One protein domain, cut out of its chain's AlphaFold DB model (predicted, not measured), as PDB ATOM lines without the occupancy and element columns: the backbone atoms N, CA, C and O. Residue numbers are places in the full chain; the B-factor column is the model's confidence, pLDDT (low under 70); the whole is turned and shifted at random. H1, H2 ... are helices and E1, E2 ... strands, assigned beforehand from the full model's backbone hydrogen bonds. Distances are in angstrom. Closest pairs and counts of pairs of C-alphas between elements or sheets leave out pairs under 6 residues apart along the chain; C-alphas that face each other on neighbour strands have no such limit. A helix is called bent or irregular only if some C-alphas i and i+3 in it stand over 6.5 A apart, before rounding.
ATOM      1  N   SER A   3     -79.909  53.445  37.014       39.56
ATOM      2  CA  SER A   3     -79.118  54.608  36.592       39.56
ATOM      3  C   SER A   3     -78.971  54.578  35.074       39.56
ATOM      4  O   SER A   3     -78.400  53.633  34.526       39.56
ATOM      5  N   THR A   4     -79.509  55.600  34.407       40.34
ATOM      6  CA  THR A   4     -79.226  55.916  33.001       40.34
ATOM      7  C   THR A   4     -78.003  56.816  32.952       40.34
ATOM      8  O   THR A   4     -77.997  57.895  33.552       40.34
ATOM      9  N   TYR A   5     -76.951  56.366  32.281       46.97
ATOM     10  CA  TYR A   5     -75.661  57.041  32.306       46.97
ATOM     11  C   TYR A   5     -75.423  57.837  31.019       46.97
ATOM     12  O   TYR A   5     -75.386  57.257  29.939       46.97
ATOM     13  N   ARG A   6     -75.216  59.156  31.139       42.88
ATOM     14  CA  ARG A   6     -74.654  60.013  30.081       42.88
ATOM     15  C   ARG A   6     -73.249  60.449  30.492       42.88
ATOM     16  O   ARG A   6     -73.066  61.047  31.552       42.88
ATOM     17  N   SER A   7     -72.268  60.186  29.638       39.81
ATOM     18  CA  SER A   7     -70.835  60.473  29.828       39.81
ATOM     19  C   SER A   7     -70.482  61.920  30.201       39.81
ATOM     20  O   SER A   7     -69.457  62.162  30.842       39.81
ATOM     21  N   ASN A   8     -71.341  62.890  29.876       38.09
ATOM     22  CA  ASN A   8     -71.116  64.311  30.164       38.09
ATOM     23  C   ASN A   8     -70.997  64.652  31.664       38.09
ATOM     24  O   ASN A   8     -70.482  65.718  31.999       38.09
ATOM     25  N   LEU A   9     -71.404  63.756  32.570       38.84
ATOM     26  CA  LEU A   9     -71.320  63.952  34.025       38.84
ATOM     27  C   LEU A   9     -69.886  63.929  34.597       38.84
ATOM     28  O   LEU A   9     -69.679  64.399  35.712       38.84
ATOM     29  N   PHE A  10     -68.880  63.446  33.856       41.72
ATOM     30  CA  PHE A  10     -67.512  63.297  34.389       41.72
ATOM     31  C   PHE A  10     -66.574  64.475  34.130       41.72
ATOM     32  O   PHE A  10     -65.515  64.556  34.751       41.72
ATOM     33  N   GLN A  49     -70.552  53.739  48.297       47.03
ATOM     34  CA  GLN A  49     -71.668  54.206  47.457       47.03
ATOM     35  C   GLN A  49     -71.734  53.530  46.074       47.03
ATOM     36  O   GLN A  49     -72.767  53.585  45.405       47.03
ATOM     37  N   LEU A  50     -70.667  52.859  45.626       49.91
ATOM     38  CA  LEU A  50     -70.594  52.307  44.264       49.91
ATOM     39  C   LEU A  50     -71.362  50.986  44.085       49.91
ATOM     40  O   LEU A  50     -71.709  50.649  42.958       49.91
ATOM     41  N   LYS A  51     -71.710  50.276  45.169       52.62
ATOM     42  CA  LYS A  51     -72.412  48.972  45.128       52.62
ATOM     43  C   LYS A  51     -73.952  49.058  45.093       52.62
ATOM     44  O   LYS A  51     -74.618  48.036  45.229       52.62
ATOM     45  N   TRP A  52     -74.550  50.243  44.948       64.38
ATOM     46  CA  TRP A  52     -76.005  50.424  45.123       64.38
ATOM     47  C   TRP A  52     -76.868  50.114  43.889       64.38
ATOM     48  O   TRP A  52     -78.098  50.044  43.983       64.38
ATOM     49  N   TYR A  53     -76.262  49.942  42.716       77.31
ATOM     50  CA  TYR A  53     -77.016  49.777  41.476       77.31
ATOM     51  C   TYR A  53     -77.225  48.302  41.149       77.31
ATOM     52  O   TYR A  53     -76.308  47.621  40.709       77.31
ATOM     53  N   GLY A  54     -78.464  47.824  41.286       83.75
ATOM     54  CA  GLY A  54     -78.867  46.500  40.795       83.75
ATOM     55  C   GLY A  54     -78.866  46.387  39.261       83.75
ATOM     56  O   GLY A  54     -78.835  45.284  38.724       83.75
ATOM     57  N   ARG A  55     -78.893  47.515  38.539       87.38
ATOM     58  CA  ARG A  55     -78.793  47.572  37.075       87.38
ATOM     59  C   ARG A  55     -78.200  48.904  36.620       87.38
ATOM     60  O   ARG A  55     -78.598  49.952  37.130       87.38
ATOM     61  N   VAL A  56     -77.319  48.864  35.625       87.56
ATOM     62  CA  VAL A  56     -76.786  50.045  34.930       87.56
ATOM     63  C   VAL A  56     -77.112  49.947  33.445       87.56
ATOM     64  O   VAL A  56     -76.950  48.886  32.842       87.56
ATOM     65  N   ILE A  57     -77.596  51.050  32.871       90.38
ATOM     66  CA  ILE A  57     -77.866  51.178  31.436       90.38
ATOM     67  C   ILE A  57     -76.913  52.229  30.870       90.38
ATOM     68  O   ILE A  57     -76.979  53.406  31.239       90.38
ATOM     69  N   TYR A  58     -76.019  51.781  29.995       87.88
ATOM     70  CA  TYR A  58     -75.083  52.612  29.253       87.88
ATOM     71  C   TYR A  58     -75.723  53.001  27.921       87.88
ATOM     72  O   TYR A  58     -75.817  52.168  27.020       87.88
ATOM     73  N   ASP A  59     -76.178  54.247  27.826       86.31
ATOM     74  CA  ASP A  59     -76.597  54.858  26.563       86.31
ATOM     75  C   ASP A  59     -75.360  55.358  25.798       86.31
ATOM     76  O   ASP A  59     -74.340  55.677  26.416       86.31
ATOM     77  N   GLU A  60     -75.432  55.405  24.467       79.56
ATOM     78  CA  GLU A  60     -74.319  55.779  23.580       79.56
ATOM     79  C   GLU A  60     -73.030  54.975  23.866       79.56
ATOM     80  O   GLU A  60     -71.917  55.506  23.978       79.56
ATOM     81  N   CYS A  61     -73.168  53.649  23.997       82.44
ATOM     82  CA  CYS A  61     -72.096  52.771  24.479       82.44
ATOM     83  C   CYS A  61     -70.816  52.733  23.615       82.44
ATOM     84  O   CYS A  61     -69.789  52.217  24.062       82.44
ATOM     85  N   GLN A  62     -70.801  53.348  22.428       77.62
ATOM     86  CA  GLN A  62     -69.562  53.615  21.692       77.62
ATOM     87  C   GLN A  62     -68.534  54.440  22.492       77.62
ATOM     88  O   GLN A  62     -67.352  54.426  22.161       77.62
ATOM     89  N   GLU A  63     -68.949  55.151  23.543       78.31
ATOM     90  CA  GLU A  63     -68.045  55.919  24.404       78.31
ATOM     91  C   GLU A  63     -67.396  55.085  25.520       78.31
ATOM     92  O   GLU A  63     -66.357  55.477  26.053       78.31
ATOM     93  N   ILE A  64     -67.976  53.928  25.868       82.56
ATOM     94  CA  ILE A  64     -67.469  53.036  26.927       82.56
ATOM     95  C   ILE A  64     -66.740  51.799  26.378       82.56
ATOM     96  O   ILE A  64     -66.132  51.048  27.138       82.56
ATOM     97  N   ARG A  65     -66.745  51.602  25.056       81.44
ATOM     98  CA  ARG A  65     -66.126  50.450  24.375       81.44
ATOM     99  C   ARG A  65     -64.618  50.315  24.583       81.44
ATOM    100  O   ARG A  65     -64.081  49.219  24.507       81.44
ATOM    101  N   ASN A  66     -63.920  51.420  24.839       81.81
ATOM    102  CA  ASN A  66     -62.477  51.388  25.023       81.81
ATOM    103  C   ASN A  66     -62.163  51.125  26.501       81.81
ATOM    104  O   ASN A  66     -62.373  51.989  27.359       81.81
ATOM    105  N   TYR A  67     -61.627  49.935  26.779       79.81
ATOM    106  CA  TYR A  67     -61.345  49.461  28.135       79.81
ATOM    107  C   TYR A  67     -60.274  50.268  28.883       79.81
ATOM    108  O   TYR A  67     -60.178  50.171  30.107       79.81
ATOM    109  N   HIS A  68     -59.500  51.091  28.172       79.19
ATOM    110  CA  HIS A  68     -58.503  51.994  28.748       79.19
ATOM    111  C   HIS A  68     -59.059  53.366  29.142       79.19
ATOM    112  O   HIS A  68     -58.324  54.199  29.670       79.19
ATOM    113  N   THR A  69     -60.327  53.654  28.849       80.62
ATOM    114  CA  THR A  69     -60.921  54.949  29.196       80.62
ATOM    115  C   THR A  69     -61.357  54.986  30.655       80.62
ATOM    116  O   THR A  69     -61.860  53.999  31.195       80.62
ATOM    117  N   GLN A  70     -61.260  56.168  31.271       82.12
ATOM    118  CA  GLN A  70     -61.775  56.410  32.623       82.12
ATOM    119  C   GLN A  70     -63.278  56.091  32.727       82.12
ATOM    120  O   GLN A  70     -63.739  55.598  33.753       82.12
ATOM    121  N   THR A  71     -64.045  56.322  31.656       83.44
ATOM    122  CA  THR A  71     -65.469  55.967  31.584       83.44
ATOM    123  C   THR A  71     -65.686  54.462  31.735       83.44
ATOM    124  O   THR A  71     -66.552  54.047  32.504       83.44
ATOM    125  N   ASN A  72     -64.891  53.639  31.044       87.19
ATOM    126  CA  ASN A  72     -64.969  52.184  31.169       87.19
ATOM    127  C   ASN A  72     -64.508  51.701  32.547       87.19
ATOM    128  O   ASN A  72     -65.175  50.870  33.157       87.19
ATOM    129  N   GLU A  73     -63.400  52.239  33.058       85.38
ATOM    130  CA  GLU A  73     -62.895  51.923  34.399       85.38
ATOM    131  C   GLU A  73     -63.942  52.217  35.481       85.38
ATOM    132  O   GLU A  73     -64.288  51.332  36.260       85.38
ATOM    133  N   THR A  74     -64.567  53.394  35.425       84.69
ATOM    134  CA  THR A  74     -65.679  53.763  36.314       84.69
ATOM    135  C   THR A  74     -66.853  52.788  36.182       84.69
ATOM    136  O   THR A  74     -67.464  52.397  37.177       84.69
ATOM    137  N   GLY A  75     -67.185  52.369  34.955       84.44
ATOM    138  CA  GLY A  75     -68.208  51.351  34.710       84.44
ATOM    139  C   GLY A  75     -67.886  50.014  35.387       84.44
ATOM    140  O   GLY A  75     -68.768  49.404  35.992       84.44
ATOM    141  N   ARG A  76     -66.618  49.585  35.353       84.38
ATOM    142  CA  ARG A  76     -66.145  48.353  36.007       84.38
ATOM    143  C   ARG A  76     -66.194  48.454  37.530       84.38
ATOM    144  O   ARG A  76     -66.646  47.519  38.190       84.38
ATOM    145  N   GLU A  77     -65.782  49.588  38.091       84.25
ATOM    146  CA  GLU A  77     -65.769  49.817  39.543       84.25
ATOM    147  C   GLU A  77     -67.165  49.772  40.176       84.25
ATOM    148  O   GLU A  77     -67.305  49.361  41.330       84.25
ATOM    149  N   ARG A  78     -68.211  50.114  39.412       82.06
ATOM    150  CA  ARG A  78     -69.607  50.049  39.874       82.06
ATOM    151  C   ARG A  78     -70.076  48.639  40.222       82.06
ATOM    152  O   ARG A  78     -71.005  48.507  41.010       82.06
ATOM    153  N   LYS A  79     -69.481  47.591  39.634       81.69
ATOM    154  CA  LYS A  79     -69.817  46.175  39.911       81.69
ATOM    155  C   LYS A  79     -71.329  45.885  39.916       81.69
ATOM    156  O   LYS A  79     -71.808  45.058  40.691       81.69
ATOM    157  N   ALA A  80     -72.096  46.579  39.072       85.06
ATOM    158  CA  ALA A  80     -73.534  46.360  38.976       85.06
ATOM    159  C   ALA A  80     -73.792  44.949  38.427       85.06
ATOM    160  O   ALA A  80     -73.132  44.576  37.455       85.06
ATOM    161  N   PRO A  81     -74.739  44.170  38.983       82.81
ATOM    162  CA  PRO A  81     -74.945  42.777  38.585       82.81
ATOM    163  C   PRO A  81     -75.571  42.647  37.190       82.81
ATOM    164  O   PRO A  81     -75.431  41.610  36.544       82.81
ATOM    165  N   VAL A  82     -76.237  43.700  36.703       86.50
ATOM    166  CA  VAL A  82     -76.797  43.770  35.350       86.50
ATOM    167  C   VAL A  82     -76.293  45.033  34.660       86.50
ATOM    168  O   VAL A  82     -76.580  46.143  35.108       86.50
ATOM    169  N   ASN A  83     -75.589  44.859  33.545       88.69
ATOM    170  CA  ASN A  83     -75.117  45.937  32.683       88.69
ATOM    171  C   ASN A  83     -75.803  45.798  31.320       88.69
ATOM    172  O   ASN A  83     -75.649  44.774  30.662       88.69
ATOM    173  N   LEU A  84     -76.570  46.809  30.916       89.50
ATOM    174  CA  LEU A  84     -77.185  46.894  29.592       89.50
ATOM    175  C   LEU A  84     -76.477  47.979  28.793       89.50
ATOM    176  O   LEU A  84     -76.246  49.070  29.309       89.50
ATOM    177  N   MET A  85     -76.142  47.681  27.544       87.94
ATOM    178  CA  MET A  85     -75.490  48.619  26.636       87.94
ATOM    179  C   MET A  85     -76.419  48.888  25.466       87.94
ATOM    180  O   MET A  85     -76.951  47.953  24.870       87.94
ATOM    181  N   VAL A  86     -76.642  50.165  25.179       88.31
ATOM    182  CA  VAL A  86     -77.568  50.625  24.150       88.31
ATOM    183  C   VAL A  86     -76.831  51.620  23.264       88.31
ATOM    184  O   VAL A  86     -76.260  52.597  23.746       88.31
ATOM    185  N   SER A  87     -76.825  51.363  21.959       82.50
ATOM    186  CA  SER A  87     -76.394  52.332  20.954       82.50
ATOM    187  C   SER A  87     -77.103  52.065  19.633       82.50
ATOM    188  O   SER A  87     -77.384  50.919  19.284       82.50
ATOM    189  N   ALA A  88     -77.387  53.143  18.903       74.94
ATOM    190  CA  ALA A  88     -77.886  53.081  17.532       74.94
ATOM    191  C   ALA A  88     -76.761  52.838  16.512       74.94
ATOM    192  O   ALA A  88     -77.021  52.431  15.382       74.94
ATOM    193  N   THR A  89     -75.511  53.102  16.895       70.50
ATOM    194  CA  THR A  89     -74.332  52.800  16.084       70.50
ATOM    195  C   THR A  89     -73.641  51.563  16.616       70.50
ATOM    196  O   THR A  89     -73.611  51.332  17.823       70.50
ATOM    197  N   ALA A  90     -73.040  50.779  15.727       66.62
ATOM    198  CA  ALA A  90     -72.228  49.654  16.152       66.62
ATOM    199  C   ALA A  90     -71.156  50.111  17.159       66.62
ATOM    200  O   ALA A  90     -70.472  51.122  16.968       66.62
ATOM    201  N   THR A  91     -71.029  49.362  18.252       65.31
ATOM    202  CA  THR A  91     -70.052  49.632  19.311       65.31
ATOM    203  C   THR A  91     -68.627  49.383  18.862       65.31
ATOM    204  O   THR A  91     -67.719  49.913  19.483       65.31
ATOM    205  N   LEU A  92     -68.414  48.633  17.788       68.12
ATOM    206  CA  LEU A  92     -67.089  48.301  17.283       68.12
ATOM    207  C   LEU A  92     -66.630  49.372  16.286       68.12
ATOM    208  O   LEU A  92     -67.352  49.720  15.358       68.12
ATOM    209  N   ASN A  93     -65.447  49.932  16.504       65.94
ATOM    210  CA  ASN A  93     -64.719  50.764  15.544       65.94
ATOM    211  C   ASN A  93     -63.366  50.129  15.186       65.94
ATOM    212  O   ASN A  93     -62.857  50.334  14.087       65.94
ATOM    213  N   ASP A  94     -62.811  49.363  16.118       69.69
ATOM    214  CA  ASP A  94     -61.747  48.387  15.933       69.69
ATOM    215  C   ASP A  94     -62.177  47.049  16.555       69.69
ATOM    216  O   ASP A  94     -63.061  46.993  17.413       69.69
ATOM    217  N   GLU A  95     -61.529  45.963  16.154       72.62
ATOM    218  CA  GLU A  95     -61.757  44.616  16.683       72.62
ATOM    219  C   GLU A  95     -61.561  44.574  18.202       72.62
ATOM    220  O   GLU A  95     -62.294  43.900  18.923       72.62
ATOM    221  N   SER A  96     -60.599  45.355  18.701       75.44
ATOM    222  CA  SER A  96     -60.272  45.449  20.121       75.44
ATOM    223  C   SER A  96     -61.362  46.116  20.974       75.44
ATOM    224  O   SER A  96     -61.386  45.915  22.190       75.44
ATOM    225  N   ASP A  97     -62.311  46.841  20.373       78.62
ATOM    226  CA  ASP A  97     -63.399  47.508  21.103       78.62
ATOM    227  C   ASP A  97     -64.374  46.513  21.754       78.62
ATOM    228  O   ASP A  97     -65.042  46.837  22.743       78.62
ATOM    229  N   ILE A  98     -64.430  45.270  21.256       80.19
ATOM    230  CA  ILE A  98     -65.209  44.202  21.890       80.19
ATOM    231  C   ILE A  98     -64.732  43.959  23.328       80.19
ATOM    232  O   ILE A  98     -65.539  43.692  24.219       80.19
ATOM    233  N   LEU A  99     -63.432  44.139  23.588       84.62
ATOM    234  CA  LEU A  99     -62.816  43.858  24.880       84.62
ATOM    235  C   LEU A  99     -63.333  44.784  25.978       84.62
ATOM    236  O   LEU A  99     -63.485  44.334  27.111       84.62
ATOM    237  N   GLY A 100     -63.651  46.049  25.680       85.81
ATOM    238  CA  GLY A 100     -64.213  46.943  26.700       85.81
ATOM    239  C   GLY A 100     -65.681  46.685  27.005       85.81
ATOM    240  O   GLY A 100     -66.104  46.910  28.136       85.81
ATOM    241  N   THR A 101     -66.438  46.137  26.055       86.56
ATOM    242  CA  THR A 101     -67.781  45.608  26.338       86.56
ATOM    243  C   THR A 101     -67.679  44.368  27.226       86.56
ATOM    244  O   THR A 101     -68.327  44.274  28.270       86.56
ATOM    245  N   LEU A 102     -66.800  43.433  26.862       88.69
ATOM    246  CA  LEU A 102     -66.605  42.193  27.607       88.69
ATOM    247  C   LEU A 102     -66.047  42.430  29.013       88.69
ATOM    248  O   LEU A 102     -66.475  41.760  29.947       88.69
ATOM    249  N   SER A 103     -65.164  43.412  29.204       88.94
ATOM    250  CA  SER A 103     -64.599  43.731  30.522       88.94
ATOM    251  C   SER A 103     -65.655  44.181  31.544       88.94
ATOM    252  O   SER A 103     -65.450  44.006  32.745       88.94
ATOM    253  N   LEU A 104     -66.787  44.721  31.079       88.81
ATOM    254  CA  LEU A 104     -67.926  45.123  31.911       88.81
ATOM    255  C   LEU A 104     -68.910  43.975  32.176       88.81
ATOM    256  O   LEU A 104     -69.557  43.944  33.224       88.81
ATOM    257  N   LEU A 105     -69.060  43.048  31.226       89.62
ATOM    258  CA  LEU A 105     -70.014  41.935  31.316       89.62
ATOM    259  C   LEU A 105     -69.423  40.717  32.036       89.62
ATOM    260  O   LEU A 105     -70.096  40.086  32.854       89.62
ATOM    261  N   TRP A 106     -68.157  40.403  31.752       91.25
ATOM    262  CA  TRP A 106     -67.497  39.171  32.168       91.25
ATOM    263  C   TRP A 106     -67.484  38.919  33.678       91.25
ATOM    264  O   TRP A 106     -67.827  37.804  34.054       91.25
ATOM    265  N   PRO A 107     -67.177  39.885  34.570       89.50
ATOM    266  CA  PRO A 107     -67.075  39.595  36.005       89.50
ATOM    267  C   PRO A 107     -68.341  38.949  36.595       89.50
ATOM    268  O   PRO A 107     -68.261  38.004  37.380       89.50
ATOM    269  N   ASN A 108     -69.519  39.409  36.165       87.75
ATOM    270  CA  ASN A 108     -70.797  38.857  36.620       87.75
ATOM    271  C   ASN A 108     -71.108  37.510  35.963       87.75
ATOM    272  O   ASN A 108     -71.644  36.612  36.615       87.75
ATOM    273  N   ILE A 109     -70.776  37.365  34.676       89.00
ATOM    274  CA  ILE A 109     -70.923  36.105  33.938       89.00
ATOM    275  C   ILE A 109     -70.058  35.025  34.591       89.00
ATOM    276  O   ILE A 109     -70.557  33.953  34.922       89.00
ATOM    277  N   GLU A 110     -68.795  35.338  34.862       88.50
ATOM    278  CA  GLU A 110     -67.840  34.460  35.526       88.50
ATOM    279  C   GLU A 110     -68.334  34.051  36.916       88.50
ATOM    280  O   GLU A 110     -68.333  32.866  37.257       88.50
ATOM    281  N   GLN A 111     -68.801  35.008  37.722       87.50
ATOM    282  CA  GLN A 111     -69.362  34.708  39.037       87.50
ATOM    283  C   GLN A 111     -70.580  33.781  38.933       87.50
ATOM    284  O   GLN A 111     -70.711  32.840  39.720       87.50
ATOM    285  N   ARG A 112     -71.465  34.005  37.956       85.19
ATOM    286  CA  ARG A 112     -72.649  33.167  37.733       85.19
ATOM    287  C   ARG A 112     -72.276  31.762  37.266       85.19
ATOM    288  O   ARG A 112     -72.863  30.804  37.763       85.19
ATOM    289  N   LEU A 113     -71.288  31.626  36.385       85.56
ATOM    290  CA  LEU A 113     -70.755  30.329  35.967       85.56
ATOM    291  C   LEU A 113     -70.151  29.570  37.155       85.56
ATOM    292  O   LEU A 113     -70.485  28.409  37.370       85.56
ATOM    293  N   LYS A 114     -69.347  30.239  37.992       85.31
ATOM    294  CA  LYS A 114     -68.734  29.641  39.193       85.31
ATOM    295  C   LYS A 114     -69.750  29.172  40.234       85.31
ATOM    296  O   LYS A 114     -69.473  28.211  40.945       85.31
ATOM    297  N   THR A 115     -70.876  29.872  40.358       86.94
ATOM    298  CA  THR A 115     -71.862  29.637  41.426       86.94
ATOM    299  C   THR A 115     -73.022  28.754  40.983       86.94
ATOM    300  O   THR A 115     -73.300  27.760  41.639       86.94
ATOM    301  N   LYS A 116     -73.698  29.089  39.878       85.94
ATOM    302  CA  LYS A 116     -74.904  28.382  39.410       85.94
ATOM    303  C   LYS A 116     -74.616  27.229  38.454       85.94
ATOM    304  O   LYS A 116     -75.453  26.350  38.305       85.94
ATOM    305  N   HIS A 117     -73.455  27.242  37.807       84.69
ATOM    306  CA  HIS A 117     -73.044  26.222  36.842       84.69
ATOM    307  C   HIS A 117     -71.674  25.653  37.227       84.69
ATOM    308  O   HIS A 117     -70.823  25.429  36.367       84.69
ATOM    309  N   SER A 118     -71.450  25.449  38.534       81.69
ATOM    310  CA  SER A 118     -70.149  25.061  39.087       81.69
ATOM    311  C   SER A 118     -69.609  23.772  38.491       81.69
ATOM    312  O   SER A 118     -68.397  23.636  38.363       81.69
ATOM    313  N   ASP A 119     -70.491  22.845  38.133       82.44
ATOM    314  CA  ASP A 119     -70.105  21.541  37.608       82.44
ATOM    315  C   ASP A 119     -69.569  21.694  36.191       82.44
ATOM    316  O   ASP A 119     -68.435  21.306  35.951       82.44
ATOM    317  N   ILE A 120     -70.287  22.415  35.318       77.94
ATOM    318  CA  ILE A 120     -69.819  22.802  33.975       77.94
ATOM    319  C   ILE A 120     -68.525  23.621  34.077       77.94
ATOM    320  O   ILE A 120     -67.551  23.366  33.373       77.94
ATOM    321  N   TRP A 121     -68.464  24.589  34.993       73.25
ATOM    322  CA  TRP A 121     -67.261  25.391  35.211       73.25
ATOM    323  C   TRP A 121     -66.062  24.530  35.644       73.25
ATOM    324  O   TRP A 121     -64.946  24.715  35.166       73.25
ATOM    325  N   LYS A 122     -66.253  23.560  36.538       75.62
ATOM    326  CA  LYS A 122     -65.169  22.681  36.997       75.62
ATOM    327  C   LYS A 122     -64.788  21.635  35.943       75.62
ATOM    328  O   LYS A 122     -63.599  21.393  35.760       75.62
ATOM    329  N   SER A 123     -65.768  21.041  35.263       72.44
ATOM    330  CA  SER A 123     -65.608  19.890  34.366       72.44
ATOM    331  C   SER A 123     -65.307  20.245  32.916       72.44
ATOM    332  O   SER A 123     -64.877  19.359  32.179       72.44
ATOM    333  N   TRP A 124     -65.540  21.490  32.498       69.44
ATOM    334  CA  TRP A 124     -65.273  21.968  31.138       69.44
ATOM    335  C   TRP A 124     -64.305  23.158  31.141       69.44
ATOM    336  O   TRP A 124     -63.320  23.160  30.412       69.44
ATOM    337  N   TYR A 125     -64.516  24.138  32.027       68.50
ATOM    338  CA  TYR A 125     -63.705  25.361  32.044       68.50
ATOM    339  C   TYR A 125     -62.361  25.214  32.788       68.50
ATOM    340  O   TYR A 125     -61.350  25.751  32.344       68.50
ATOM    341  N   LYS A 126     -62.324  24.489  33.919       64.31
ATOM    342  CA  LYS A 126     -61.094  24.252  34.713       64.31
ATOM    343  C   LYS A 126     -60.302  23.008  34.308       64.31
ATOM    344  O   LYS A 126     -59.083  23.013  34.446       64.31
ATOM    345  N   SER A 127     -60.981  21.937  33.906       56.00
ATOM    346  CA  SER A 127     -60.366  20.684  33.437       56.00
ATOM    347  C   SER A 127     -59.828  20.797  32.008       56.00
ATOM    348  O   SER A 127     -58.966  20.013  31.608       56.00
ATOM    349  N   GLY A 128     -60.332  21.760  31.232       53.62
ATOM    350  CA  GLY A 128     -59.838  22.038  29.900       53.62
ATOM    351  C   GLY A 128     -58.386  22.502  29.957       53.62
ATOM    352  O   GLY A 128     -58.029  23.410  30.707       53.62
ATOM    353  N   LYS A 129     -57.555  21.966  29.057       50.91
ATOM    354  CA  LYS A 129     -56.242  22.538  28.696       50.91
ATOM    355  C   LYS A 129     -56.329  24.032  28.278       50.91
ATOM    356  O   LYS A 129     -55.303  24.692  28.144       50.91
ATOM    357  N   ALA A 130     -57.548  24.566  28.149       50.41
ATOM    358  CA  ALA A 130     -57.973  25.916  27.783       50.41
ATOM    359  C   ALA A 130     -57.495  27.083  28.656       50.41
ATOM    360  O   ALA A 130     -57.591  28.220  28.219       50.41
ATOM    361  N   LEU A 131     -56.981  26.859  29.867       52.19
ATOM    362  CA  LEU A 131     -56.354  27.929  30.670       52.19
ATOM    363  C   LEU A 131     -54.849  27.720  30.882       52.19
ATOM    364  O   LEU A 131     -54.194  28.588  31.451       52.19
ATOM    365  N   GLN A 132     -54.311  26.573  30.457       50.69
ATOM    366  CA  GLN A 132     -52.940  26.143  30.758       50.69
ATOM    367  C   GLN A 132     -52.040  26.019  29.514       50.69
ATOM    368  O   GLN A 132     -50.849  25.775  29.673       50.69
ATOM    369  N   GLY A 133     -52.575  26.178  28.295       52.62
ATOM    370  CA  GLY A 133     -51.811  26.116  27.038       52.62
ATOM    371  C   GLY A 133     -51.586  27.473  26.356       52.62
ATOM    372  O   GLY A 133     -52.258  28.455  26.663       52.62
ATOM    373  N   ASP A 134     -50.682  27.501  25.368       56.06
ATOM    374  CA  ASP A 134     -50.309  28.703  24.595       56.06
ATOM    375  C   ASP A 134     -51.443  29.260  23.705       56.06
ATOM    376  O   ASP A 134     -51.395  30.412  23.274       56.06
ATOM    377  N   SER A 135     -52.483  28.461  23.419       57.09
ATOM    378  CA  SER A 135     -53.648  28.830  22.588       57.09
ATOM    379  C   SER A 135     -54.981  28.502  23.283       57.09
ATOM    380  O   SER A 135     -55.723  27.624  22.862       57.09
ATOM    381  N   PRO A 136     -55.314  29.213  24.366       60.03
ATOM    382  CA  PRO A 136     -56.469  28.929  25.227       60.03
ATOM    383  C   PRO A 136     -57.838  29.032  24.531       60.03
ATOM    384  O   PRO A 136     -58.806  28.388  24.933       60.03
ATOM    385  N   TRP A 137     -57.924  29.834  23.468       65.81
ATOM    386  CA  TRP A 137     -59.145  30.018  22.688       65.81
ATOM    387  C   TRP A 137     -59.475  28.818  21.800       65.81
ATOM    388  O   TRP A 137     -60.661  28.557  21.599       65.81
ATOM    389  N   SER A 138     -58.467  28.089  21.296       65.50
ATOM    390  CA  SER A 138     -58.685  27.005  20.335       65.50
ATOM    391  C   SER A 138     -59.435  25.871  21.015       65.50
ATOM    392  O   SER A 138     -60.554  25.578  20.635       65.50
ATOM    393  N   SER A 139     -58.951  25.385  22.159       68.88
ATOM    394  CA  SER A 139     -59.633  24.318  22.901       68.88
ATOM    395  C   SER A 139     -61.032  24.667  23.409       68.88
ATOM    396  O   SER A 139     -61.793  23.759  23.676       68.88
ATOM    397  N   LEU A 140     -61.389  25.940  23.600       75.62
ATOM    398  CA  LEU A 140     -62.677  26.279  24.216       75.62
ATOM    399  C   LEU A 140     -63.754  26.638  23.187       75.62
ATOM    400  O   LEU A 140     -64.914  26.263  23.342       75.62
ATOM    401  N   LEU A 141     -63.378  27.367  22.135       76.81
ATOM    402  CA  LEU A 141     -64.300  27.747  21.068       76.81
ATOM    403  C   LEU A 141     -64.406  26.663  19.982       76.81
ATOM    404  O   LEU A 141     -65.488  26.504  19.417       76.81
ATOM    405  N   GLU A 142     -63.341  25.887  19.732       77.38
ATOM    406  CA  GLU A 142     -63.406  24.704  18.852       77.38
ATOM    407  C   GLU A 142     -64.255  23.608  19.501       77.38
ATOM    408  O   GLU A 142     -65.127  23.075  18.832       77.38
ATOM    409  N   ASP A 143     -64.137  23.375  20.816       77.94
ATOM    410  CA  ASP A 143     -65.031  22.459  21.544       77.94
ATOM    411  C   ASP A 143     -66.513  22.837  21.368       77.94
ATOM    412  O   ASP A 143     -67.363  21.967  21.177       77.94
ATOM    413  N   LEU A 144     -66.845  24.136  21.426       79.00
ATOM    414  CA  LEU A 144     -68.208  24.602  21.155       79.00
ATOM    415  C   LEU A 144     -68.623  24.304  19.710       79.00
ATOM    416  O   LEU A 144     -69.723  23.807  19.493       79.00
ATOM    417  N   ALA A 145     -67.755  24.567  18.732       79.00
ATOM    418  CA  ALA A 145     -68.045  24.259  17.331       79.00
ATOM    419  C   ALA A 145     -68.218  22.747  17.083       79.00
ATOM    420  O   ALA A 145     -69.142  22.349  16.379       79.00
ATOM    421  N   ASP A 146     -67.404  21.903  17.719       80.50
ATOM    422  CA  ASP A 146     -67.482  20.441  17.633       80.50
ATOM    423  C   ASP A 146     -68.767  19.886  18.262       80.50
ATOM    424  O   ASP A 146     -69.315  18.873  17.815       80.50
ATOM    425  N   ILE A 147     -69.253  20.518  19.337       79.62
ATOM    426  CA  ILE A 147     -70.559  20.197  19.922       79.62
ATOM    427  C   ILE A 147     -71.666  20.600  18.943       79.62
ATOM    428  O   ILE A 147     -72.586  19.816  18.724       79.62
ATOM    429  N   GLU A 148     -71.564  21.781  18.337       81.75
ATOM    430  CA  GLU A 148     -72.562  22.296  17.399       81.75
ATOM    431  C   GLU A 148     -72.635  21.482  16.094       81.75
ATOM    432  O   GLU A 148     -73.724  21.281  15.557       81.75
ATOM    433  N   GLU A 149     -71.513  20.923  15.617       79.62
ATOM    434  CA  GLU A 149     -71.492  19.997  14.469       79.62
ATOM    435  C   GLU A 149     -72.317  18.726  14.749       79.62
ATOM    436  O   GLU A 149     -72.893  18.129  13.836       79.62
ATOM    437  N   LYS A 150     -72.426  18.320  16.020       80.94
ATOM    438  CA  LYS A 150     -73.238  17.166  16.449       80.94
ATOM    439  C   LYS A 150     -74.716  17.515  16.646       80.94
ATOM    440  O   LYS A 150     -75.528  16.601  16.788       80.94
ATOM    441  N   GLY A 151     -75.070  18.799  16.646       78.44
ATOM    442  CA  GLY A 151     -76.435  19.298  16.789       78.44
ATOM    443  C   GLY A 151     -76.474  20.722  17.358       78.44
ATOM    444  O   GLY A 151     -75.548  21.125  18.058       78.44
ATOM    445  N   PRO A 152     -77.543  21.496  17.097       79.12
ATOM    446  CA  PRO A 152     -77.628  22.885  17.537       79.12
ATOM    447  C   PRO A 152     -77.536  22.986  19.064       79.12
ATOM    448  O   PRO A 152     -78.296  22.349  19.793       79.12
ATOM    449  N   ILE A 153     -76.609  23.814  19.549       80.69
ATOM    450  CA  ILE A 153     -76.486  24.125  20.976       80.69
ATOM    451  C   ILE A 153     -77.639  25.050  21.363       80.69
ATOM    452  O   ILE A 153     -77.809  26.094  20.730       80.69
ATOM    453  N   ASP A 154     -78.381  24.719  22.419       83.12
ATOM    454  CA  ASP A 154     -79.422  25.592  22.972       83.12
ATOM    455  C   ASP A 154     -78.851  26.992  23.282       83.12
ATOM    456  O   ASP A 154     -77.744  27.134  23.805       83.12
ATOM    457  N   LEU A 155     -79.607  28.044  22.963       78.19
ATOM    458  CA  LEU A 155     -79.258  29.431  23.280       78.19
ATOM    459  C   LEU A 155     -79.086  29.652  24.790       78.19
ATOM    460  O   LEU A 155     -78.342  30.542  25.196       78.19
ATOM    461  N   GLN A 156     -79.754  28.845  25.621       82.00
ATOM    462  CA  GLN A 156     -79.641  28.902  27.082       82.00
ATOM    463  C   GLN A 156     -78.467  28.087  27.643       82.00
ATOM    464  O   GLN A 156     -78.264  28.075  28.861       82.00
ATOM    465  N   ASP A 157     -77.681  27.414  26.796       85.50
ATOM    466  CA  ASP A 157     -76.550  26.614  27.250       85.50
ATOM    467  C   ASP A 157     -75.473  27.501  27.914       85.50
ATOM    468  O   ASP A 157     -74.884  28.368  27.253       85.50
ATOM    469  N   PRO A 158     -75.142  27.279  29.203       84.31
ATOM    470  CA  PRO A 158     -74.142  28.071  29.916       84.31
ATOM    471  C   PRO A 158     -72.755  28.045  29.268       84.31
ATOM    472  O   PRO A 158     -71.964  28.960  29.492       84.31
ATOM    473  N   ARG A 159     -72.441  27.026  28.458       83.75
ATOM    474  CA  ARG A 159     -71.158  26.911  27.754       83.75
ATOM    475  C   ARG A 159     -70.959  28.037  26.737       83.75
ATOM    476  O   ARG A 159     -69.837  28.524  26.598       83.75
ATOM    477  N   ARG A 160     -72.035  28.550  26.120       85.38
ATOM    478  CA  ARG A 160     -71.985  29.715  25.208       85.38
ATOM    479  C   ARG A 160     -71.454  30.979  25.899       85.38
ATOM    480  O   ARG A 160     -70.812  31.811  25.261       85.38
ATOM    481  N   LEU A 161     -71.640  31.107  27.218       85.75
ATOM    482  CA  LEU A 161     -71.166  32.261  27.994       85.75
ATOM    483  C   LEU A 161     -69.640  32.368  28.055       85.75
ATOM    484  O   LEU A 161     -69.112  33.436  28.361       85.75
ATOM    485  N   ALA A 162     -68.908  31.299  27.749       79.12
ATOM    486  CA  ALA A 162     -67.454  31.343  27.736       79.12
ATOM    487  C   ALA A 162     -66.886  32.214  26.595       79.12
ATOM    488  O   ALA A 162     -65.789  32.754  26.741       79.12
ATOM    489  N   ALA A 163     -67.664  32.458  25.529       82.12
ATOM    490  CA  ALA A 163     -67.333  33.432  24.485       82.12
ATOM    491  C   ALA A 163     -67.260  34.883  25.009       82.12
ATOM    492  O   ALA A 163     -66.705  35.754  24.344       82.12
ATOM    493  N   PHE A 164     -67.774  35.154  26.216       88.25
ATOM    494  CA  PHE A 164     -67.702  36.473  26.848       88.25
ATOM    495  C   PHE A 164     -66.403  36.701  27.625       88.25
ATOM    496  O   PHE A 164     -66.224  37.786  28.181       88.25
ATOM    497  N   ASN A 165     -65.493  35.721  27.698       87.12
ATOM    498  CA  ASN A 165     -64.218  35.927  28.374       87.12
ATOM    499  C   ASN A 165     -63.315  36.872  27.543       87.12
ATOM    500  O   ASN A 165     -62.888  36.492  26.447       87.12
ATOM    501  N   PRO A 166     -62.937  38.058  28.070       86.88
ATOM    502  CA  PRO A 166     -62.109  39.018  27.345       86.88
ATOM    503  C   PRO A 166     -60.736  38.461  26.957       86.88
ATOM    504  O   PRO A 166     -60.229  38.799  25.899       86.88
ATOM    505  N   TRP A 167     -60.133  37.604  27.782       83.75
ATOM    506  CA  TRP A 167     -58.822  37.008  27.519       83.75
ATOM    507  C   TRP A 167     -58.870  35.964  26.399       83.75
ATOM    508  O   TRP A 167     -57.981  35.940  25.553       83.75
ATOM    509  N   VAL A 168     -59.932  35.151  26.345       81.00
ATOM    510  CA  VAL A 168     -60.158  34.196  25.243       81.00
ATOM    511  C   VAL A 168     -60.283  34.950  23.920       81.00
ATOM    512  O   VAL A 168     -59.580  34.637  22.960       81.00
ATOM    513  N   ILE A 169     -61.114  35.996  23.889       81.06
ATOM    514  CA  ILE A 169     -61.298  36.829  22.697       81.06
ATOM    515  C   ILE A 169     -60.022  37.602  22.353       81.06
ATOM    516  O   ILE A 169     -59.631  37.640  21.193       81.06
ATOM    517  N   GLN A 170     -59.310  38.153  23.337       81.94
ATOM    518  CA  GLN A 170     -58.033  38.822  23.102       81.94
ATOM    519  C   GLN A 170     -57.013  37.877  22.457       81.94
ATOM    520  O   GLN A 170     -56.361  38.263  21.494       81.94
ATOM    521  N   LYS A 171     -56.890  36.634  22.942       78.81
ATOM    522  CA  LYS A 171     -55.957  35.651  22.374       78.81
ATOM    523  C   LYS A 171     -56.348  35.220  20.962       78.81
ATOM    524  O   LYS A 171     -55.466  35.057  20.121       78.81
ATOM    525  N   LEU A 172     -57.648  35.104  20.690       76.12
ATOM    526  CA  LEU A 172     -58.182  34.881  19.347       76.12
ATOM    527  C   LEU A 172     -57.821  36.041  18.401       76.12
ATOM    528  O   LEU A 172     -57.356  35.801  17.291       76.12
ATOM    529  N   LEU A 173     -57.961  37.293  18.851       75.94
ATOM    530  CA  LEU A 173     -57.577  38.480  18.075       75.94
ATOM    531  C   LEU A 173     -56.047  38.583  17.874       75.94
ATOM    532  O   LEU A 173     -55.583  38.902  16.781       75.94
ATOM    533  N   GLU A 174     -55.243  38.280  18.901       74.00
ATOM    534  CA  GLU A 174     -53.769  38.306  18.852       74.00
ATOM    535  C   GLU A 174     -53.192  37.267  17.885       74.00
ATOM    536  O   GLU A 174     -52.304  37.594  17.099       74.00
ATOM    537  N   TYR A 175     -53.710  36.036  17.907       66.50
ATOM    538  CA  TYR A 175     -53.292  34.974  16.987       66.50
ATOM    539  C   TYR A 175     -53.530  35.368  15.519       66.50
ATOM    540  O   TYR A 175     -52.725  35.065  14.638       66.50
ATOM    541  N   MET A 176     -54.606  36.114  15.262       61.09
ATOM    542  CA  MET A 176     -55.044  36.495  13.920       61.09
ATOM    543  C   MET A 176     -54.350  37.743  13.366       61.09
ATOM    544  O   MET A 176     -54.239  37.859  12.145       61.09
ATOM    545  N   ARG A 177     -53.818  38.634  14.221       54.91
ATOM    546  CA  ARG A 177     -53.010  39.801  13.802       54.91
ATOM    547  C   ARG A 177     -51.764  39.428  12.990       54.91
ATOM    548  O   ARG A 177     -51.255  40.271  12.257       54.91
ATOM    549  N   ASN A 178     -51.298  38.184  13.111       45.50
ATOM    550  CA  ASN A 178     -50.147  37.652  12.380       45.50
ATOM    551  C   ASN A 178     -50.534  36.900  11.091       45.50
ATOM    552  O   ASN A 178     -49.652  36.538  10.315       45.50
ATOM    553  N   SER A 179     -51.829  36.671  10.841       48.09
ATOM    554  CA  SER A 179     -52.324  36.183   9.547       48.09
ATOM    555  C   SER A 179     -52.510  37.373   8.606       48.09
ATOM    556  O   SER A 179     -52.983  38.429   9.028       48.09
ATOM    557  N   ALA A 180     -52.125  37.236   7.339       40.41
ATOM    558  CA  ALA A 180     -52.017  38.370   6.424       40.41
ATOM    559  C   ALA A 180     -53.337  39.145   6.185       40.41
ATOM    560  O   ALA A 180     -53.263  40.291   5.735       40.41
ATOM    561  N   TYR A 181     -54.518  38.586   6.509       44.28
ATOM    562  CA  TYR A 181     -55.800  39.152   6.058       44.28
ATOM    563  C   TYR A 181     -56.975  39.156   7.053       44.28
ATOM    564  O   TYR A 181     -58.063  39.554   6.659       44.28
ATOM    565  N   GLY A 182     -56.739  38.889   8.345       47.34
ATOM    566  CA  GLY A 182     -57.564  39.411   9.451       47.34
ATOM    567  C   GLY A 182     -59.016  38.904   9.568       47.34
ATOM    568  O   GLY A 182     -59.848  39.048   8.681       47.34
ATOM    569  N   LEU A 183     -59.338  38.391  10.760       53.06
ATOM    570  CA  LEU A 183     -60.671  38.047  11.295       53.06
ATOM    571  C   LEU A 183     -61.368  36.742  10.898       53.06
ATOM    572  O   LEU A 183     -62.303  36.380  11.610       53.06
ATOM    573  N   GLY A 184     -60.894  35.981   9.904       57.59
ATOM    574  CA  GLY A 184     -61.521  34.718   9.459       57.59
ATOM    575  C   GLY A 184     -62.058  33.811  10.587       57.59
ATOM    576  O   GLY A 184     -63.267  33.627  10.711       57.59
ATOM    577  N   LYS A 185     -61.188  33.297  11.476       57.00
ATOM    578  CA  LYS A 185     -61.610  32.441  12.610       57.00
ATOM    579  C   LYS A 185     -62.362  33.183  13.722       57.00
ATOM    580  O   LYS A 185     -63.152  32.565  14.426       57.00
ATOM    581  N   ALA A 186     -62.131  34.483  13.905       65.31
ATOM    582  CA  ALA A 186     -62.822  35.247  14.943       65.31
ATOM    583  C   ALA A 186     -64.315  35.397  14.627       65.31
ATOM    584  O   ALA A 186     -65.142  35.222  15.520       65.31
ATOM    585  N   GLY A 187     -64.658  35.614  13.353       65.69
ATOM    586  CA  GLY A 187     -66.041  35.601  12.877       65.69
ATOM    587  C   GLY A 187     -66.757  34.270  13.137       65.69
ATOM    588  O   GLY A 187     -67.919  34.287  13.536       65.69
ATOM    589  N   LEU A 188     -66.065  33.123  13.007       68.50
ATOM    590  CA  LEU A 188     -66.643  31.788  13.282       68.50
ATOM    591  C   LEU A 188     -67.254  31.695  14.681       68.50
ATOM    592  O   LEU A 188     -68.310  31.094  14.865       68.50
ATOM    593  N   TYR A 189     -66.572  32.283  15.660       75.62
ATOM    594  CA  TYR A 189     -66.944  32.191  17.068       75.62
ATOM    595  C   TYR A 189     -67.699  33.422  17.567       75.62
ATOM    596  O   TYR A 189     -68.335  33.369  18.620       75.62
ATOM    597  N   HIS A 190     -67.675  34.522  16.811       76.44
ATOM    598  CA  HIS A 190     -68.378  35.751  17.162       76.44
ATOM    599  C   HIS A 190     -69.901  35.551  17.222       76.44
ATOM    600  O   HIS A 190     -70.558  36.192  18.042       76.44
ATOM    601  N   LYS A 191     -70.456  34.593  16.464       77.12
ATOM    602  CA  LYS A 191     -71.881  34.228  16.553       77.12
ATOM    603  C   LYS A 191     -72.329  33.859  17.971       77.12
ATOM    604  O   LYS A 191     -73.424  34.222  18.387       77.12
ATOM    605  N   TYR A 192     -71.461  33.231  18.773       80.69
ATOM    606  CA  TYR A 192     -71.796  32.883  20.156       80.69
ATOM    607  C   TYR A 192     -71.988  34.121  21.033       80.69
ATOM    608  O   TYR A 192     -72.788  34.101  21.968       80.69
ATOM    609  N   LEU A 193     -71.286  35.210  20.720       80.50
ATOM    610  CA  LEU A 193     -71.453  36.489  21.389       80.50
ATOM    611  C   LEU A 193     -72.698  37.230  20.884       80.50
ATOM    612  O   LEU A 193     -73.451  37.764  21.698       80.50
ATOM    613  N   THR A 194     -72.932  37.260  19.570       79.25
ATOM    614  CA  THR A 194     -74.058  38.006  18.989       79.25
ATOM    615  C   THR A 194     -75.401  37.354  19.303       79.25
ATOM    616  O   THR A 194     -76.291  38.043  19.788       79.25
ATOM    617  N   GLU A 195     -75.534  36.037  19.133       78.88
ATOM    618  CA  GLU A 195     -76.777  35.298  19.403       78.88
ATOM    619  C   GLU A 195     -77.159  35.307  20.890       78.88
ATOM    620  O   GLU A 195     -78.341  35.316  21.229       78.88
ATOM    621  N   THR A 196     -76.164  35.315  21.784       82.56
ATOM    622  CA  THR A 196     -76.390  35.226  23.239       82.56
ATOM    623  C   THR A 196     -76.489  36.603  23.903       82.56
ATOM    624  O   THR A 196     -77.225  36.775  24.874       82.56
ATOM    625  N   GLY A 197     -75.713  37.586  23.436       80.88
ATOM    626  CA  GLY A 197     -75.486  38.849  24.148       80.88
ATOM    627  C   GLY A 197     -75.916  40.110  23.425       80.88
ATOM    628  O   GLY A 197     -75.840  41.181  24.028       80.88
ATOM    629  N   GLN A 198     -76.326  40.022  22.160       83.12
ATOM    630  CA  GLN A 198     -76.667  41.195  21.366       83.12
ATOM    631  C   GLN A 198     -78.079  41.096  20.800       83.12
ATOM    632  O   GLN A 198     -78.533  40.058  20.336       83.12
TER     633      GLN A 198
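This is residues 3 to 10 and 49 to 198 of the 811 residues of an uncharacterized protein of Zymoseptoria tritici ST99CH_1A5 (UniProt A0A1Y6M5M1). A small parallel sheet of three strands, E1, E2 and E3, makes one end of the domain together with H2, and a cluster of helices, H4 to H8, makes the other. The first arm of the long bent helix H3 stands between them, touching H2 and H7, and its second arm leads to H4; H6 sits in the middle of the cluster, touching H3b, H5 and H8, and residues 146 to 152 stick out. The 158 printed residues have three named strands and eight named helices, in the order E1 H1 E2 H2 E3 H3 H4 H5 H6 H7 H8; the class is mostly helix. The whole is compact, with a radius of gyration of the C-alphas of 16.2 A and spans of 48 by 40 by 28 A.

Begin at inner strand E2, residues 55 to 59. It is parallel to edge strand E1, residues 3 to 5, where N 5 and O 57 are 3.1 A apart, and to edge strand E3, residues 83 to 86, where N 58 and O 84 are 2.8 A apart. E2, H2 (residues 70 to 77) and E3 form a strand-helix-strand unit, two parallel neighbour strands with a helix between, and its crossover is right-handed. H2 only grazes the sheet with residues 75 to 76. H3, residues 95 to 116, was assigned as one helix by its hydrogen bonds but is bent: C-alphas 104 and 107 are 6.9 A apart, and arms H3a (95 to 104) and H3b (107 to 116) stand at a steep tilt of 57 degrees. H3a touches H2, closest C-alphas Arg 76 and Leu 104 at 5.5 A. H3a also touches H7, residues 166 to 176, closest C-alphas Leu 99 and Pro 166 at 5.5 A, at a shallow tilt of 11 degrees, opposite ways. H3b and H4, residues 118 to 126, only just touch, with 3 pairs of C-alphas within 8 A, and only at the corner; the closest are Lys 114 and Trp 121, 6.0 A. H6, residues 158 to 164, touches H8, residues 184 to 197, closest C-alphas Arg 160 and Tyr 192 at 6.0 A, at a steep tilt of 61 degrees. H5, residues 136 to 149, and H6 form a hairpin, and so do H7 and H8. H1, residues 7 to 10, is not on the sheet. Every O i to N i+4 pair is within hydrogen-bond range in H2, H3b and H7; H4 has 4 of 5, H5 8 of 10, H3a 2 of 6 with 6 of 7 O i to N i+3 pairs, H6 0 of 3 with 4 of 4, and H8 4 of 10 with 6 of 11.

Find C-alpha 3 at (-79.118, 54.608, 36.592), where E1 begins. E2 is 13.0 A long. H3a runs 16.4 A from C-alpha 95 at (-61.757, 44.616, 16.683), and H3b 14.1 A. H5 spans 20.5 A, H7 15.4 A, and H8 20.7 A, ending at C-alpha 197 at (-75.486, 38.849, 24.148). H8 is only just irregular: C-alphas 188 and 191 are 6.6 A apart.

The two C-alphas farthest apart, Leu 9 and Lys 150, are 50.0 A apart. Residues 11 to 48 are not printed, and C-alphas 10 and 49 are 16.5 A apart across this cut. Of the links that are printed whole, none is long. Mean pLDDT of the printed part is 74.3; 47 residues are under 70, namely 3 to 10, 49 to 52, 90 to 94, 124 to 139 and 175 to 188.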